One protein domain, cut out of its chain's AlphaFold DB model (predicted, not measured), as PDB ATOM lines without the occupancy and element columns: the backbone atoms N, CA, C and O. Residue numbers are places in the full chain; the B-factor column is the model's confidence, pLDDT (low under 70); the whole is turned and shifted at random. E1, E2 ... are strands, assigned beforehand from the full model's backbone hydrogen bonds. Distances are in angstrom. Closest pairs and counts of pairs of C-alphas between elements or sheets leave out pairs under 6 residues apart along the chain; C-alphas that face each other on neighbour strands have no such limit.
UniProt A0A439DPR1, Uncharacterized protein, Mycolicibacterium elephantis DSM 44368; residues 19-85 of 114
ATOM      1  N   VAL A  19      62.688  79.246  83.416       95.06
ATOM      2  CA  VAL A  19      63.200  78.090  82.677       95.06
ATOM      3  C   VAL A  19      63.283  78.491  81.215       95.06
ATOM      4  O   VAL A  19      62.284  78.932  80.644       95.06
ATOM      5  N   GLU A  20      64.468  78.372  80.635       93.44
ATOM      6  CA  GLU A  20      64.704  78.676  79.229       93.44
ATOM      7  C   GLU A  20      64.136  77.564  78.328       93.44
ATOM      8  O   GLU A  20      63.902  76.435  78.786       93.44
ATOM      9  N   PRO A  21      63.896  77.850  77.037       92.19
ATOM     10  CA  PRO A  21      63.550  76.823  76.066       92.19
ATOM     11  C   PRO A  21      64.606  75.713  75.998       92.19
ATOM     12  O   PRO A  21      65.781  75.911  76.312       92.19
ATOM     13  N   TRP A  22      64.182  74.537  75.543       92.44
ATOM     14  CA  TRP A  22      65.117  73.468  75.219       92.44
ATOM     15  C   TRP A  22      66.032  73.889  74.074       92.44
ATOM     16  O   TRP A  22      65.604  74.529  73.112       92.44
ATOM     17  N   TYR A  23      67.282  73.453  74.151       92.19
ATOM     18  CA  TYR A  23      68.222  73.488  73.046       92.19
ATOM     19  C   TYR A  23      68.937  72.143  72.941       92.19
ATOM     20  O   TYR A  23      69.079  71.406  73.920       92.19
ATOM     21  N   HIS A  24      69.403  71.823  71.739       92.69
ATOM     22  CA  HIS A  24      70.188  70.625  71.490       92.69
ATOM     23  C   HIS A  24      71.600  71.051  71.080       92.69
ATOM     24  O   HIS A  24      71.726  71.843  70.145       92.69
ATOM     25  N   PRO A  25      72.663  70.568  71.747       89.88
ATOM     26  CA  PRO A  25      74.033  71.008  71.476       89.88
ATOM     27  C   PRO A  25      74.482  70.733  70.036       89.88
ATOM     28  O   PRO A  25      75.235  71.523  69.479       89.88
ATOM     29  N   ASP A  26      73.972  69.662  69.423       91.50
ATOM     30  CA  ASP A  26      74.301  69.308  68.035       91.50
ATOM     31  C   ASP A  26      73.463  70.059  66.982       91.50
ATOM     32  O   ASP A  26      73.618  69.828  65.781       91.50
ATOM     33  N   LYS A  27      72.547  70.945  67.400       89.38
ATOM     34  CA  LYS A  27      71.772  71.791  66.483       89.38
ATOM     35  C   LYS A  27      72.442  73.160  66.311       89.38
ATOM     36  O   LYS A  27      73.105  73.641  67.230       89.38
ATOM     37  N   PRO A  28      72.254  73.826  65.153       89.50
ATOM     38  CA  PRO A  28      72.711  75.199  64.961       89.50
ATOM     39  C   PRO A  28      72.177  76.130  66.052       89.50
ATOM     40  O   PRO A  28      71.090  75.908  66.585       89.50
ATOM     41  N   PHE A  29      72.908  77.207  66.345       78.56
ATOM     42  CA  PHE A  29      72.445  78.231  67.280       78.56
ATOM     43  C   PHE A  29      71.076  78.783  66.847       78.56
ATOM     44  O   PHE A  29      70.890  79.148  65.686       78.56
ATOM     45  N   GLY A  30      70.115  78.812  67.773       75.75
ATOM     46  CA  GLY A  30      68.721  79.177  67.486       75.75
ATOM     47  C   GLY A  30      67.885  78.067  66.836       75.75
ATOM     48  O   GLY A  30      66.706  78.278  66.566       75.75
ATOM     49  N   GLY A  31      68.459  76.886  66.597       80.75
ATOM     50  CA  GLY A  31      67.716  75.705  66.180       80.75
ATOM     51  C   GLY A  31      66.781  75.244  67.292       80.75
ATOM     52  O   GLY A  31      67.217  74.979  68.413       80.75
ATOM     53  N   GLU A  32      65.493  75.134  66.978       81.88
ATOM     54  CA  GLU A  32      64.491  74.680  67.938       81.88
ATOM     55  C   GLU A  32      64.796  73.249  68.405       81.88
ATOM     56  O   GLU A  32      65.045  72.333  67.608       81.88
ATOM     57  N   SER A  33      64.760  73.045  69.717       85.81
ATOM     58  CA  SER A  33      64.709  71.727  70.335       85.81
ATOM     59  C   SER A  33      63.384  71.591  71.060       85.81
ATOM     60  O   SER A  33      62.901  72.520  71.703       85.81
ATOM     61  N   ASN A  34      62.802  70.404  70.951       85.56
ATOM     62  CA  ASN A  34      61.567  70.055  71.629       85.56
ATOM     63  C   ASN A  34      61.855  69.086  72.775       85.56
ATOM     64  O   ASN A  34      60.974  68.311  73.132       85.56
ATOM     65  N   GLY A  35      63.072  69.129  73.332       86.31
ATOM     66  CA  GLY A  35      63.526  68.302  74.447       86.31
ATOM     67  C   GLY A  35      63.828  66.849  74.071       86.31
ATOM     68  O   GLY A  35      63.783  65.988  74.934       86.31
ATOM     69  N   GLU A  36      64.069  66.535  72.795       90.44
ATOM     70  CA  GLU A  36      64.513  65.203  72.350       90.44
ATOM     71  C   GLU A  36      65.777  64.705  73.093       90.44
ATOM     72  O   GLU A  36      66.490  65.532  73.663       90.44
ATOM     73  N   PRO A  37      66.096  63.392  73.097       90.94
ATOM     74  CA  PRO A  37      67.270  62.869  73.806       90.94
ATOM     75  C   PRO A  37      68.553  63.642  73.479       90.94
ATOM     76  O   PRO A  37      68.806  63.925  72.312       90.94
ATOM     77  N   GLY A  38      69.334  63.991  74.504       90.56
ATOM     78  CA  GLY A  38      70.511  64.864  74.378       90.56
ATOM     79  C   GLY A  38      70.218  66.371  74.443       90.56
ATOM     80  O   GLY A  38      71.147  67.177  74.524       90.56
ATOM     81  N   SER A  39      68.945  66.776  74.463       93.56
ATOM     82  CA  SER A  39      68.565  68.174  74.691       93.56
ATOM     83  C   SER A  39      68.734  68.572  76.151       93.56
ATOM     84  O   SER A  39      68.591  67.769  77.075       93.56
ATOM     85  N   ARG A  40      68.968  69.863  76.362       94.31
ATOM     86  CA  ARG A  40      69.116  70.482  77.679       94.31
ATOM     87  C   ARG A  40      68.416  71.832  77.715       94.31
ATOM     88  O   ARG A  40      68.172  72.446  76.679       94.31
ATOM     89  N   ARG A  41      68.053  72.283  78.910       93.81
ATOM     90  CA  ARG A  41      67.518  73.624  79.159       93.81
ATOM     91  C   ARG A  41      68.148  74.212  80.406       93.81
ATOM     92  O   ARG A  41      68.347  73.495  81.385       93.81
ATOM     93  N   PHE A  42      68.413  75.510  80.375       95.19
ATOM     94  CA  PHE A  42      68.856  76.244  81.555       95.19
ATOM     95  C   PHE A  42      67.662  76.695  82.386       95.19
ATOM     96  O   PHE A  42      66.564  76.918  81.869       95.19
ATOM     97  N   PHE A  43      67.875  76.856  83.681       96.94
ATOM     98  CA  PHE A  43      66.931  77.532  84.551       96.94
ATOM     99  C   PHE A  43      67.663  78.461  85.510       96.94
ATOM    100  O   PHE A  43      68.780  78.187  85.939       96.94
ATOM    101  N   VAL A  44      66.981  79.546  85.856       96.44
ATOM    102  CA  VAL A  44      67.403  80.518  86.862       96.44
ATOM    103  C   VAL A  44      66.494  80.343  88.065       96.44
ATOM    104  O   VAL A  44      65.263  80.298  87.933       96.44
ATOM    105  N   GLY A  45      67.091  80.192  89.237       97.06
ATOM    106  CA  GLY A  45      66.381  80.060  90.499       97.06
ATOM    107  C   GLY A  45      66.271  81.386  91.233       97.06
ATOM    108  O   GLY A  45      66.036  82.442  90.647       97.06
ATOM    109  N   ARG A  46      66.382  81.315  92.559       97.06
ATOM    110  CA  ARG A  46      66.376  82.499  93.417       97.06
ATOM    111  C   ARG A  46      67.688  83.269  93.269       97.06
ATOM    112  O   ARG A  46      68.746  82.649  93.207       97.06
ATOM    113  N   GLU A  47      67.585  84.593  93.300       96.94
ATOM    114  CA  GLU A  47      68.704  85.534  93.291       96.94
ATOM    115  C   GLU A  47      68.785  86.299  94.627       96.94
ATOM    116  O   GLU A  47      67.769  86.548  95.291       96.94
ATOM    117  N   TRP A  48      70.006  86.656  95.013       97.31
ATOM    118  CA  TRP A  48      70.370  87.565  96.090       97.31
ATOM    119  C   TRP A  48      71.350  88.607  95.556       97.31
ATOM    120  O   TRP A  48      72.140  88.335  94.654       97.31
ATOM    121  N   THR A  49      71.324  89.790  96.157       95.88
ATOM    122  CA  THR A  49      72.157  90.921  95.753       95.88
ATOM    123  C   THR A  49      72.948  91.413  96.957       95.88
ATOM    124  O   THR A  49      72.356  91.732  97.990       95.88
ATOM    125  N   VAL A  50      74.271  91.481  96.829       93.75
ATOM    126  CA  VAL A  50      75.155  92.124  97.803       93.75
ATOM    127  C   VAL A  50      75.487  93.510  97.268       93.75
ATOM    128  O   VAL A  50      76.150  93.646  96.242       93.75
ATOM    129  N   GLN A  51      74.971  94.531  97.947       93.88
ATOM    130  CA  GLN A  51      75.189  95.927  97.577       93.88
ATOM    131  C   GLN A  51      76.651  96.314  97.821       93.88
ATOM    132  O   GLN A  51      77.207  95.987  98.871       93.88
ATOM    133  N   ARG A  52      77.252  97.018  96.862       88.50
ATOM    134  CA  ARG A  52      78.562  97.667  97.013       88.50
ATOM    135  C   ARG A  52      78.398  99.155  96.754       88.50
ATOM    136  O   ARG A  52      77.691  99.526  95.823       88.50
ATOM    137  N   ASP A  53      79.077  99.977  97.546       84.69
ATOM    138  CA  ASP A  53      78.871 101.427  97.517       84.69
ATOM    139  C   ASP A  53      79.243 102.055  96.156       84.69
ATOM    140  O   ASP A  53      78.514 102.927  95.689       84.69
ATOM    141  N   ASP A  54      80.291 101.560  95.473       78.12
ATOM    142  CA  ASP A  54      80.858 102.248  94.292       78.12
ATOM    143  C   ASP A  54      81.177 101.359  93.061       78.12
ATOM    144  O   ASP A  54      81.476 101.887  91.989       78.12
ATOM    145  N   GLU A  55      81.110 100.023  93.158       72.19
ATOM    146  CA  GLU A  55      81.598  99.101  92.100       72.19
ATOM    147  C   GLU A  55      80.514  98.206  91.468       72.19
ATOM    148  O   GLU A  55      80.811  97.281  90.711       72.19
ATOM    149  N   GLY A  56      79.242  98.507  91.745       85.06
ATOM    150  CA  GLY A  56      78.096  97.726  91.283       85.06
ATOM    151  C   GLY A  56      77.829  96.488  92.140       85.06
ATOM    152  O   GLY A  56      78.723  95.912  92.757       85.06
ATOM    153  N   ASP A  57      76.570  96.074  92.198       92.88
ATOM    154  CA  ASP A  57      76.154  94.984  93.077       92.88
ATOM    155  C   ASP A  57      76.709  93.626  92.642       92.88
ATOM    156  O   ASP A  57      76.745  93.326  91.449       92.88
ATOM    157  N   VAL A  58      77.054  92.783  93.619       94.31
ATOM    158  CA  VAL A  58      77.352  91.366  93.373       94.31
ATOM    159  C   VAL A  58      76.039  90.590  93.356       94.31
ATOM    160  O   VAL A  58      75.263  90.643  94.317       94.31
ATOM    161  N   ARG A  59      75.778  89.844  92.284       95.75
ATOM    162  CA  ARG A  59      74.612  88.960  92.173       95.75
ATOM    163  C   ARG A  59      74.999  87.532  92.487       95.75
ATOM    164  O   ARG A  59      75.973  87.005  91.958       95.75
ATOM    165  N   VAL A  60      74.185  86.895  93.315       97.75
ATOM    166  CA  VAL A  60      74.295  85.480  93.646       97.75
ATOM    167  C   VAL A  60      72.991  84.805  93.259       97.75
ATOM    168  O   VAL A  60      71.942  85.222  93.739       97.75
ATOM    169  N   SER A  61      73.013  83.758  92.443       97.69
ATOM    170  CA  SER A  61      71.808  82.988  92.116       97.69
ATOM    171  C   SER A  61      72.028  81.482  92.237       97.69
ATOM    172  O   SER A  61      73.158  80.994  92.257       97.69
ATOM    173  N   VAL A  62      70.931  80.729  92.371       98.25
ATOM    174  CA  VAL A  62      70.950  79.272  92.172       98.25
ATOM    175  C   VAL A  62      70.434  78.978  90.777       98.25
ATOM    176  O   VAL A  62      69.224  78.986  90.564       98.25
ATOM    177  N   ASP A  63      71.333  78.655  89.863       97.88
ATOM    178  CA  ASP A  63      70.988  78.315  88.487       97.88
ATOM    179  C   ASP A  63      71.224  76.827  88.248       97.88
ATOM    180  O   ASP A  63      71.673  76.079  89.126       97.88
ATOM    181  N   GLY A  64      70.897  76.362  87.054       97.38
ATOM    182  CA  GLY A  64      71.203  74.999  86.686       97.38
ATOM    183  C   GLY A  64      70.778  74.634  85.287       97.38
ATOM    184  O   GLY A  64      70.255  75.445  84.519       97.38
ATOM    185  N   GLU A  65      70.982  73.362  84.986       96.38
ATOM    186  CA  GLU A  65      70.539  72.746  83.751       96.38
ATOM    187  C   GLU A  65      69.684  71.515  84.038       96.38
ATOM    188  O   GLU A  65      69.841  70.826  85.048       96.38
ATOM    189  N   GLN A  66      68.736  71.261  83.145       96.69
ATOM    190  CA  GLN A  66      67.961  70.034  83.122       96.69
ATOM    191  C   GLN A  66      68.114  69.377  81.758       96.69
ATOM    192  O   GLN A  66      67.912  70.034  80.734       96.69
ATOM    193  N   THR A  67      68.424  68.085  81.746       95.31
ATOM    194  CA  THR A  67      68.485  67.286  80.519       95.31
ATOM    195  C   THR A  67      67.115  66.692  80.186       95.31
ATOM    196  O   THR A  67      66.244  66.560  81.056       95.31
ATOM    197  N   ALA A  68      66.910  66.328  78.921       93.38
ATOM    198  CA  ALA A  68      65.704  65.662  78.425       93.38
ATOM    199  C   ALA A  68      65.394  64.339  79.149       93.38
ATOM    200  O   ALA A  68      64.245  63.910  79.225       93.38
ATOM    201  N   GLU A  69      66.416  63.709  79.722       92.31
ATOM    202  CA  GLU A  69      66.329  62.468  80.492       92.31
ATOM    203  C   GLU A  69      65.909  62.709  81.953       92.31
ATOM    204  O   GLU A  69      65.722  61.763  82.716       92.31
ATOM    205  N   GLY A  70      65.735  63.972  82.354       92.56
ATOM    206  CA  GLY A  70      65.252  64.359  83.677       92.56
ATOM    207  C   GLY A  70      66.348  64.594  84.716       92.56
ATOM    208  O   GLY A  70      66.024  64.925  85.859       92.56
ATOM    209  N   THR A  71      67.623  64.485  84.340       95.88
ATOM    210  CA  THR A  71      68.742  64.861  85.213       95.88
ATOM    211  C   THR A  71      68.734  66.368  85.431       95.88
ATOM    212  O   THR A  71      68.515  67.130  84.493       95.88
ATOM    213  N   VAL A  72      68.960  66.800  86.673       96.94
ATOM    214  CA  VAL A  72      69.051  68.216  87.043       96.94
ATOM    215  C   VAL A  72      70.371  68.456  87.754       96.94
ATOM    216  O   VAL A  72      70.604  67.883  88.821       96.94
ATOM    217  N   GLU A  73      71.176  69.356  87.209       97.19
ATOM    218  CA  GLU A  73      72.382  69.866  87.852       97.19
ATOM    219  C   GLU A  73      72.155  71.306  88.323       97.19
ATOM    220  O   GLU A  73      71.384  72.053  87.721       97.19
ATOM    221  N   ARG A  74      72.765  71.675  89.453       97.62
ATOM    222  CA  ARG A  74      72.624  72.999  90.071       97.62
ATOM    223  C   ARG A  74      73.982  73.608  90.352       97.62
ATOM    224  O   ARG A  74      74.858  72.937  90.898       97.62
ATOM    225  N   PHE A  75      74.072  74.905  90.105       97.31
ATOM    226  CA  PHE A  75      75.244  75.722  90.363       97.31
ATOM    227  C   PHE A  75      74.845  76.955  91.170       97.31
ATOM    228  O   PHE A  75      73.719  77.447  91.082       97.31
ATOM    229  N   ILE A  76      75.777  77.445  91.977       98.38
ATOM    230  CA  ILE A  76      75.701  78.772  92.575       98.38
ATOM    231  C   ILE A  76      76.434  79.707  91.627       98.38
ATOM    232  O   ILE A  76      77.616  79.500  91.384       98.38
ATOM    233  N   VAL A  77      75.750  80.695  91.074       97.69
ATOM    234  CA  VAL A  77      76.367  81.674  90.179       97.69
ATOM    235  C   VAL A  77      76.672  82.922  90.989       97.69
ATOM    236  O   VAL A  77      75.764  83.465  91.611       97.69
ATOM    237  N   VAL A  78      77.928  83.362  91.001       97.00
ATOM    238  CA  VAL A  78      78.365  84.616  91.632       97.00
ATOM    239  C   VAL A  78      78.923  85.509  90.532       97.00
ATOM    240  O   VAL A  78      79.910  85.148  89.906       97.00
ATOM    241  N   ASP A  79      78.256  86.627  90.241       93.19
ATOM    242  CA  ASP A  79      78.617  87.560  89.155       93.19
ATOM    243  C   ASP A  79      78.874  86.902  87.788       93.19
ATOM    244  O   ASP A  79      79.691  87.346  86.985       93.19
ATOM    245  N   GLY A  80      78.108  85.853  87.487       92.94
ATOM    246  CA  GLY A  80      78.198  85.113  86.228       92.94
ATOM    247  C   GLY A  80      79.133  83.905  86.275       92.94
ATOM    248  O   GLY A  80      79.053  83.066  85.378       92.94
ATOM    249  N   ASP A  81      79.937  83.754  87.329       96.50
ATOM    250  CA  ASP A  81      80.813  82.601  87.505       96.50
ATOM    251  C   ASP A  81      80.085  81.460  88.235       96.50
ATOM    252  O   ASP A  81      79.597  81.653  89.354       96.50
ATOM    253  N   PRO A  82      79.977  80.260  87.631       96.94
ATOM    254  CA  PRO A  82      79.304  79.127  88.247       96.94
ATOM    255  C   PRO A  82      80.227  78.363  89.202       96.94
ATOM    256  O   PRO A  82      81.356  77.999  88.875       96.94
ATOM    257  N   PHE A  83      79.684  78.011  90.361       97.94
ATOM    258  CA  PHE A  83      80.318  77.193  91.385       97.94
ATOM    259  C   PHE A  83      79.441  75.987  91.701       97.94
ATOM    260  O   PHE A  83      78.216  76.084  91.806       97.94
ATOM    261  N   THR A  84      80.061  74.839  91.952       97.06
ATOM    262  CA  THR A  84      79.344  73.755  92.632       97.06
ATOM    263  C   THR A  84      78.939  74.200  94.045       97.06
ATOM    264  O   THR A  84      79.609  75.044  94.649       97.06
ATOM    265  N   PRO A  85      77.905  73.595  94.656       97.12
ATOM    266  CA  PRO A  85      77.559  73.891  96.045       97.12
ATOM    267  C   PRO A  85      78.702  73.651  97.046       97.12
ATOM    268  O   PRO A  85      78.680  74.219  98.132       97.12
TER     269      PRO A  85
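This is residues 19 to 85 of the 114 residues of an uncharacterized protein of Mycolicibacterium elephantis DSM 44368 (UniProt A0A439DPR1). A winding stretch with no named element, residues 19 to 39, leads into one end of a long, strongly twisted ribbon of strands E1, E2 and E3, with short E4 along the E3 edge. The 67 printed residues, 31 in named strands, are all strand by class: a meander, each strand the antiparallel neighbour of the one before, order E1 E2 E3 E4. The whole is loose, radius of gyration of the C-alphas 14.7 A, spanning 46 by 24 by 15 A.

E1, residues 40 to 50, begins at C-alpha (69.116, 70.482, 77.679), measures 30.2 A and bends by 53 degrees at residue 46. E2, residues 58 to 67, measures 28.7 A; E3, residues 72 to 78, 19.4 A. E4, residues 81 to 83, ends at C-alpha (80.318, 77.193, 91.385).

Hairpin E1 and E2 has N 43 and O 64 within hydrogen-bond range, 2.9 A. Hairpin E2 and E3 has N 75 and O 63, 2.8 A; hairpin E3 and E4, N 83 and O 76, 2.7 A. E1 and E4 are apart.

The C-alphas farthest apart, Pro 37 and Asp 53, are 46.7 A apart. The printed part has no cut; no link between strands is long; no printed residue is under pLDDT 70.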